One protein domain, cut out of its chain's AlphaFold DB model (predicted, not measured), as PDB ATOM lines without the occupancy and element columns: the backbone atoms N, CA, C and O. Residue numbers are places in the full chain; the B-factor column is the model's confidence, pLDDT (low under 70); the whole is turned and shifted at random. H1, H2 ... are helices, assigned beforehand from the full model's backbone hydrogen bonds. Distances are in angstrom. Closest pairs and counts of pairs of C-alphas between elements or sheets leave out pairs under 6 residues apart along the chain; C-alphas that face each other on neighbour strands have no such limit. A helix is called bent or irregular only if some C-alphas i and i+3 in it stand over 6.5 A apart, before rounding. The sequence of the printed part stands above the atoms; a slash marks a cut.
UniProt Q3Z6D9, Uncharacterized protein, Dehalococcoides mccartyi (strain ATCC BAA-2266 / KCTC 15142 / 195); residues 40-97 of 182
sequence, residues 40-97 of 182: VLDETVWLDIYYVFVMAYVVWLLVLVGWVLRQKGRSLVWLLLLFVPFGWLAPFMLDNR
ATOM      1  N   VAL A  40     140.648 158.540 126.063       59.84
ATOM      2  CA  VAL A  40     139.239 158.483 125.661       59.84
ATOM      3  C   VAL A  40     139.046 159.369 124.428       59.84
ATOM      4  O   VAL A  40     138.687 160.537 124.523       59.84
ATOM      5  N   LEU A  41     139.354 158.844 123.246       59.59
ATOM      6  CA  LEU A  41     138.611 159.249 122.064       59.59
ATOM      7  C   LEU A  41     137.295 158.487 122.139       59.59
ATOM      8  O   LEU A  41     137.305 157.257 122.070       59.59
ATOM      9  N   ASP A  42     136.204 159.225 122.347       69.38
ATOM     10  CA  ASP A  42     134.849 158.684 122.374       69.38
ATOM     11  C   ASP A  42     134.648 157.692 121.219       69.38
ATOM     12  O   ASP A  42     134.980 157.973 120.063       69.38
ATOM     13  N   GLU A  43     134.113 156.516 121.542       73.38
ATOM     14  CA  GLU A  43     133.862 155.412 120.604       73.38
ATOM     15  C   GLU A  43     133.032 155.869 119.385       73.38
ATOM     16  O   GLU A  43     133.197 155.371 118.270       73.38
ATOM     17  N   THR A  44     132.207 156.901 119.576       75.56
ATOM     18  CA  THR A  44     131.416 157.572 118.541       75.56
ATOM     19  C   THR A  44     132.275 158.268 117.483       75.56
ATOM     20  O   THR A  44     132.028 158.099 116.292       75.56
ATOM     21  N   VAL A  45     133.338 158.974 117.879       79.62
ATOM     22  CA  VAL A  45     134.230 159.693 116.950       79.62
ATOM     23  C   VAL A  45     135.006 158.710 116.073       79.62
ATOM     24  O   VAL A  45     135.195 158.949 114.880       79.62
ATOM     25  N   TRP A  46     135.422 157.571 116.634       78.62
ATOM     26  CA  TRP A  46     136.071 156.505 115.868       78.62
ATOM     27  C   TRP A  46     135.136 155.869 114.839       78.62
ATOM     28  O   TRP A  46     135.559 155.625 113.706       78.62
ATOM     29  N   LEU A  47     133.873 155.637 115.206       81.56
ATOM     30  CA  LEU A  47     132.852 155.119 114.294       81.56
ATOM     31  C   LEU A  47     132.558 156.096 113.150       81.56
ATOM     32  O   LEU A  47     132.484 155.667 111.998       81.56
ATOM     33  N   ASP A  48     132.461 157.392 113.440       82.88
ATOM     34  CA  ASP A  48     132.212 158.425 112.431       82.88
ATOM     35  C   ASP A  48     133.377 158.541 111.442       82.88
ATOM     36  O   ASP A  48     133.178 158.513 110.223       82.88
ATOM     37  N   ILE A  49     134.613 158.596 111.950       84.00
ATOM     38  CA  ILE A  49     135.825 158.618 111.119       84.00
ATOM     39  C   ILE A  49     135.879 157.366 110.241       84.00
ATOM     40  O   ILE A  49     136.099 157.465 109.030       84.00
ATOM     41  N   TYR A  50     135.636 156.189 110.823       85.19
ATOM     42  CA  TYR A  50     135.591 154.932 110.085       85.19
ATOM     43  C   TYR A  50     134.556 154.970 108.953       85.19
ATOM     44  O   TYR A  50     134.891 154.646 107.811       85.19
ATOM     45  N   TYR A  51     133.334 155.428 109.229       86.12
ATOM     46  CA  TYR A  51     132.275 155.533 108.226       86.12
ATOM     47  C   TYR A  51     132.649 156.467 107.074       86.12
ATOM     48  O   TYR A  51     132.436 156.119 105.912       86.12
ATOM     49  N   VAL A  52     133.251 157.622 107.364       88.75
ATOM     50  CA  VAL A  52     133.714 158.563 106.333       88.75
ATOM     51  C   VAL A  52     134.782 157.920 105.443       88.75
ATOM     52  O   VAL A  52     134.694 158.018 104.217       88.75
ATOM     53  N   PHE A  53     135.749 157.205 106.027       85.94
ATOM     54  CA  PHE A  53     136.769 156.475 105.263       85.94
ATOM     55  C   PHE A  53     136.167 155.373 104.388       85.94
ATOM     56  O   PHE A  53     136.545 155.243 103.222       85.94
ATOM     57  N   VAL A  54     135.205 154.609 104.912       84.94
ATOM     58  CA  VAL A  54     134.501 153.567 104.152       84.94
ATOM     59  C   VAL A  54     133.725 154.176 102.988       84.94
ATOM     60  O   VAL A  54     133.850 153.700 101.861       84.94
ATOM     61  N   MET A  55     132.976 155.257 103.212       88.69
ATOM     62  CA  MET A  55     132.224 155.937 102.152       88.69
ATOM     63  C   MET A  55     133.154 156.496 101.069       88.69
ATOM     64  O   MET A  55     132.892 156.314  99.878       88.69
ATOM     65  N   ALA A  56     134.278 157.103 101.457       89.00
ATOM     66  CA  ALA A  56     135.289 157.584 100.518       89.00
ATOM     67  C   ALA A  56     135.903 156.439  99.692       89.00
ATOM     68  O   ALA A  56     136.051 156.564  98.474       89.00
ATOM     69  N   TYR A  57     136.208 155.303 100.328       85.69
ATOM     70  CA  TYR A  57     136.717 154.111  99.651       85.69
ATOM     71  C   TYR A  57     135.710 153.543  98.646       85.69
ATOM     72  O   TYR A  57     136.081 153.236  97.511       85.69
ATOM     73  N   VAL A  58     134.432 153.457  99.029       85.44
ATOM     74  CA  VAL A  58     133.355 153.021  98.135       85.44
ATOM     75  C   VAL A  58     133.290 153.937  96.920       85.44
ATOM     76  O   VAL A  58     133.373 153.445  95.798       85.44
ATOM     77  N   VAL A  59     133.232 155.258  97.105       89.44
ATOM     78  CA  VAL A  59     133.206 156.220  95.989       89.44
ATOM     79  C   VAL A  59     134.420 156.043  95.077       89.44
ATOM     80  O   VAL A  59     134.268 155.966  93.857       89.44
ATOM     81  N   TRP A  60     135.617 155.912  95.646       88.75
ATOM     82  CA  TRP A  60     136.838 155.696  94.876       88.75
ATOM     83  C   TRP A  60     136.810 154.381  94.081       88.75
ATOM     84  O   TRP A  60     137.194 154.368  92.909       88.75
ATOM     85  N   LEU A  61     136.272 153.296  94.652       83.31
ATOM     86  CA  LEU A  61     136.051 152.040  93.932       83.31
ATOM     87  C   LEU A  61     135.046 152.193  92.791       83.31
ATOM     88  O   LEU A  61     135.301 151.678  91.700       83.31
ATOM     89  N   LEU A  62     133.931 152.899  92.997       85.94
ATOM     90  CA  LEU A  62     132.954 153.155  91.933       85.94
ATOM     91  C   LEU A  62     133.608 153.944  90.788       85.94
ATOM     92  O   LEU A  62     133.401 153.617  89.619       85.94
ATOM     93  N   VAL A  63     134.455 154.929  91.101       89.25
ATOM     94  CA  VAL A  63     135.207 155.703  90.101       89.25
ATOM     95  C   VAL A  63     136.212 154.821  89.356       89.25
ATOM     96  O   VAL A  63     136.232 154.838  88.124       89.25
ATOM     97  N   LEU A  64     137.006 154.010  90.063       85.44
ATOM     98  CA  LEU A  64     137.976 153.096  89.450       85.44
ATOM     99  C   LEU A  64     137.296 152.057  88.560       85.44
ATOM    100  O   LEU A  64     137.682 151.880  87.404       85.44
ATOM    101  N   VAL A  65     136.270 151.377  89.072       83.38
ATOM    102  CA  VAL A  65     135.542 150.338  88.334       83.38
ATOM    103  C   VAL A  65     134.764 150.951  87.176       83.38
ATOM    104  O   VAL A  65     134.796 150.401  86.078       83.38
ATOM    105  N   GLY A  66     134.150 152.120  87.355       86.25
ATOM    106  CA  GLY A  66     133.499 152.864  86.278       86.25
ATOM    107  C   GLY A  66     134.474 153.262  85.171       86.25
ATOM    108  O   GLY A  66     134.199 153.039  83.989       86.25
ATOM    109  N   TRP A  67     135.653 153.770  85.535       86.12
ATOM    110  CA  TRP A  67     136.717 154.087  84.584       86.12
ATOM    111  C   TRP A  67     137.208 152.837  83.836       86.12
ATOM    112  O   TRP A  67     137.314 152.850  82.607       86.12
ATOM    113  N   VAL A  68     137.416 151.721  84.542       82.94
ATOM    114  CA  VAL A  68     137.808 150.433  83.945       82.94
ATOM    115  C   VAL A  68     136.723 149.882  83.009       82.94
ATOM    116  O   VAL A  68     137.036 149.417  81.909       82.94
ATOM    117  N   LEU A  69     135.446 149.949  83.392       80.12
ATOM    118  CA  LEU A  69     134.319 149.512  82.559       80.12
ATOM    119  C   LEU A  69     134.195 150.362  81.290       80.12
ATOM    120  O   LEU A  69     133.966 149.812  80.207       80.12
ATOM    121  N   ARG A  70     134.443 151.674  81.388       81.19
ATOM    122  CA  ARG A  70     134.491 152.587  80.237       81.19
ATOM    123  C   ARG A  70     135.609 152.208  79.265       81.19
ATOM    124  O   ARG A  70     135.376 152.159  78.061       81.19
ATOM    125  N   GLN A  71     136.786 151.835  79.769       76.44
ATOM    126  CA  GLN A  71     137.897 151.324  78.947       76.44
ATOM    127  C   GLN A  71     137.582 149.973  78.273       76.44
ATOM    128  O   GLN A  71     138.089 149.672  77.184       76.44
ATOM    129  N   LYS A  72     136.725 149.150  78.898       68.62
ATOM    130  CA  LYS A  72     136.210 147.893  78.327       68.62
ATOM    131  C   LYS A  72     135.046 148.108  77.337       68.62
ATOM    132  O   LYS A  72     134.645 147.138  76.697       68.62
ATOM    133  N   GLY A  73     134.536 149.335  77.167       74.19
ATOM    134  CA  GLY A  73     133.430 149.651  76.251       74.19
ATOM    135  C   GLY A  73     132.103 148.987  76.636       74.19
ATOM    136  O   GLY A  73     131.316 148.628  75.764       74.19
ATOM    137  N   ARG A  74     131.887 148.746  77.933       72.75
ATOM    138  CA  ARG A  74     130.694 148.079  78.477       72.75
ATOM    139  C   ARG A  74     129.772 149.079  79.172       72.75
ATOM    140  O   ARG A  74     130.193 150.171  79.544       72.75
ATOM    141  N   SER A  75     128.512 148.683  79.353       80.50
ATOM    142  CA  SER A  75     127.533 149.487  80.083       80.50
ATOM    143  C   SER A  75     127.937 149.662  81.549       80.50
ATOM    144  O   SER A  75     128.419 148.736  82.203       80.50
ATOM    145  N   LEU A  76     127.691 150.862  82.072       79.12
ATOM    146  CA  LEU A  76     127.956 151.238  83.464       79.12
ATOM    147  C   LEU A  76     127.006 150.529  84.454       79.12
ATOM    148  O   LEU A  76     127.250 150.523  85.649       79.12
ATOM    149  N   VAL A  77     125.966 149.849  83.957       80.31
ATOM    150  CA  VAL A  77     125.029 149.022  84.747       80.31
ATOM    151  C   VAL A  77     125.743 147.889  85.486       80.31
ATOM    152  O   VAL A  77     125.329 147.471  86.561       80.31
ATOM    153  N   TRP A  78     126.871 147.430  84.948       74.81
ATOM    154  CA  TRP A  78     127.710 146.418  85.584       74.81
ATOM    155  C   TRP A  78     128.315 146.856  86.928       74.81
ATOM    156  O   TRP A  78     128.800 146.024  87.688       74.81
ATOM    157  N   LEU A  79     128.245 148.149  87.236       78.44
ATOM    158  CA  LEU A  79     128.654 148.742  88.501       78.44
ATOM    159  C   LEU A  79     127.631 148.462  89.619       78.44
ATOM    160  O   LEU A  79     128.011 148.353  90.775       78.44
ATOM    161  N   LEU A  80     126.360 148.218  89.277       81.06
ATOM    162  CA  LEU A  80     125.324 147.772  90.222       81.06
ATOM    163  C   LEU A  80     125.646 146.373  90.778       81.06
ATOM    164  O   LEU A  80     125.331 146.053  91.918       81.06
ATOM    165  N   LEU A  81     126.382 145.571  90.004       79.50
ATOM    166  CA  LEU A  81     126.849 144.253  90.421       79.50
ATOM    167  C   LEU A  81     127.841 144.346  91.599       79.50
ATOM    168  O   LEU A  81     127.899 143.413  92.380       79.50
ATOM    169  N   LEU A  82     128.537 145.472  91.830       76.75
ATOM    170  CA  LEU A  82     129.387 145.640  93.027       76.75
ATOM    171  C   LEU A  82     128.608 145.596  94.347       76.75
ATOM    172  O   LEU A  82     129.186 145.223  95.363       76.75
ATOM    173  N   PHE A  83     127.327 145.972  94.335       77.69
ATOM    174  CA  PHE A  83     126.478 145.981  95.529       77.69
ATOM    175  C   PHE A  83     125.926 144.596  95.880       77.69
ATOM    176  O   PHE A  83     125.428 144.392  96.984       77.69
ATOM    177  N   VAL A  84     126.013 143.635  94.957       83.56
ATOM    178  CA  VAL A  84     125.597 142.254  95.205       83.56
ATOM    179  C   VAL A  84     126.745 141.529  95.916       83.56
ATOM    180  O   VAL A  84     127.891 141.635  95.465       83.56
ATOM    181  N   PRO A  85     126.489 140.760  96.993       66.94
ATOM    182  CA  PRO A  85     127.511 139.897  97.576       66.94
ATOM    183  C   PRO A  85     128.136 139.017  96.481       66.94
ATOM    184  O   PRO A  85     127.433 138.489  95.623       66.94
ATOM    185  N   PHE A  86     129.469 138.909  96.470       62.91
ATOM    186  CA  PHE A  86     130.275 138.266  95.408       62.91
ATOM    187  C   PHE A  86     130.310 138.965  94.038       62.91
ATOM    188  O   PHE A  86     131.040 138.540  93.146       62.91
ATOM    189  N   GLY A  87     129.624 140.088  93.855       71.56
ATOM    190  CA  GLY A  87     129.586 140.786  92.577       71.56
ATOM    191  C   GLY A  87     130.805 141.661  92.256       71.56
ATOM    192  O   GLY A  87     131.097 141.940  91.092       71.56
ATOM    193  N   TRP A  88     131.621 141.972  93.260       73.81
ATOM    194  CA  TRP A  88     132.989 142.491  93.113       73.81
ATOM    195  C   TRP A  88     133.943 141.570  92.323       73.81
ATOM    196  O   TRP A  88     134.951 142.045  91.803       73.81
ATOM    197  N   LEU A  89     133.616 140.278  92.171       71.31
ATOM    198  CA  LEU A  89     134.366 139.316  91.341       71.31
ATOM    199  C   LEU A  89     133.979 139.379  89.865       71.31
ATOM    200  O   LEU A  89     134.694 138.903  88.983       71.31
ATOM    201  N   ALA A  90     132.836 139.973  89.560       73.06
ATOM    202  CA  ALA A  90     132.332 140.011  88.211       73.06
ATOM    203  C   ALA A  90     133.314 140.751  87.249       73.06
ATOM    204  O   ALA A  90     133.518 140.278  86.124       73.06
ATOM    205  N   PRO A  91     133.977 141.869  87.634       70.69
ATOM    206  CA  PRO A  91     135.023 142.515  86.834       70.69
ATOM    207  C   PRO A  91     136.198 141.601  86.455       70.69
ATOM    208  O   PRO A  91     136.805 141.823  85.399       70.69
ATOM    209  N   PHE A  92     136.487 140.583  87.279       66.06
ATOM    210  CA  PHE A  92     137.511 139.557  87.041       66.06
ATOM    211  C   PHE A  92     137.078 138.521  86.008       66.06
ATOM    212  O   PHE A  92     137.883 138.144  85.158       66.06
ATOM    213  N   MET A  93     135.810 138.103  86.039       62.47
ATOM    214  CA  MET A  93     135.242 137.177  85.050       62.47
ATOM    215  C   MET A  93     134.910 137.835  83.705       62.47
ATOM    216  O   MET A  93     134.632 137.144  82.726       62.47
ATOM    217  N   LEU A  94     134.939 139.168  83.619       64.81
ATOM    218  CA  LEU A  94     134.728 139.882  82.363       64.81
ATOM    219  C   LEU A  94     135.936 139.747  81.433       64.81
ATOM    220  O   LEU A  94     136.805 140.628  81.379       64.81
ATOM    221  N   ASP A  95     135.917 138.665  80.659       58.78
ATOM    222  CA  ASP A  95     136.873 138.389  79.599       58.78
ATOM    223  C   ASP A  95     136.809 139.467  78.502       58.78
ATOM    224  O   ASP A  95     135.742 139.912  78.050       58.78
ATOM    225  N   ASN A  96     137.982 139.933  78.083       62.56
ATOM    226  CA  ASN A  96     138.129 140.944  77.047       62.56
ATOM    227  C   ASN A  96     137.925 140.243  75.696       62.56
ATOM    228  O   ASN A  96     138.886 139.782  75.082       62.56
ATOM    229  N   ARG A  97     136.669 140.201  75.216       54.53
ATOM    230  CA  ARG A  97     136.213 139.647  73.913       54.53
ATOM    231  C   ARG A  97     136.865 140.268  72.655       54.53
ATOM    232  O   ARG A  97     136.290 140.245  71.575       54.53
TER     233      ARG A  97
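AT A GLANCE: This is residues 40 to 97 of the 182 residues of an uncharacterized protein of Dehalococcoides mccartyi (strain ATCC BAA-2266 / KCTC 15142 / 195) (UniProt Q3Z6D9). One long helix, H1, has two short helices, H2 and H3, folded back at its last part, while its first part, residues 43 to 57, sticks out as a free arm together with residues 40 to 42. H2 packs beside residues 62 to 70 of H1 as the short leg of an uneven helical hairpin, and H3 turns back from H2 and comes close to H1. The printed part has 58 residues with three named helices in the order H1, H2, H3 and no named strand; the class is all helix. The whole is only just loose, close to extended, with a radius of gyration of the C-alphas of 15.4 A, and the C-alphas span 55 by 20 by 15 A, the arm making much of the length.

HOW THE PARTS SIT: The longest helix is H1, residues 43 to 71. H2, residues 76 to 83, touches H1, which meets it with residues 62 to 70 alone; their closest C-alphas are those of Gly 66 and Leu 76, 6.4 A apart. The two run opposite ways at a shallow tilt of 33 degrees, only just short of steep, and form a helical hairpin. H3, residues 87 to 93, touches H2 only at the corner by their link, with the C-alphas of Leu 82 and Trp 88 closest at 4.8 A. H2 and H3 run opposite ways at a steep tilt of 53 degrees. H1 and H3 are close but not clearly touching: their closest C-alphas, those of Val 65 and Pro 91, are 8.0 A apart. They run the same way at a shallow tilt of 31 degrees. In H1 every O i to N i+4 pair is within hydrogen-bond range; in H2 0 of 4 are, beside 5 of 5 O i to N i+3 pairs, and in H3 1 of 3, beside 3 of 4.

IN THESE COORDINATES: H1 begins at C-alpha 43, at (133.862, 155.412, 120.604), and ends at C-alpha 71, at (137.897, 151.324, 78.947), 42.1 A from first to last C-alpha. H2 measures 13.2 A from C-alpha 76 to C-alpha 83. H3 measures 10.1 A and ends at C-alpha 93, at (135.242, 137.177, 85.050). H3 is irregular, but only just: C-alphas 88 and 91 are 6.6 A apart.

THE WHOLE: The two C-alphas farthest apart are those of Val 40 and Arg 97, at 55.2 A. Without the free residues 40 to 57, the body of 40 residues spans 26 by 18 by 14 A. The printed part has no cut, and the links H1 to H2 and H2 to H3 are tight, with 4 and 3 residues between the helices. The mean pLDDT of the printed part is 77.4; residues 40 to 42, 72, 85 to 86 and 92 to 97 are under 70.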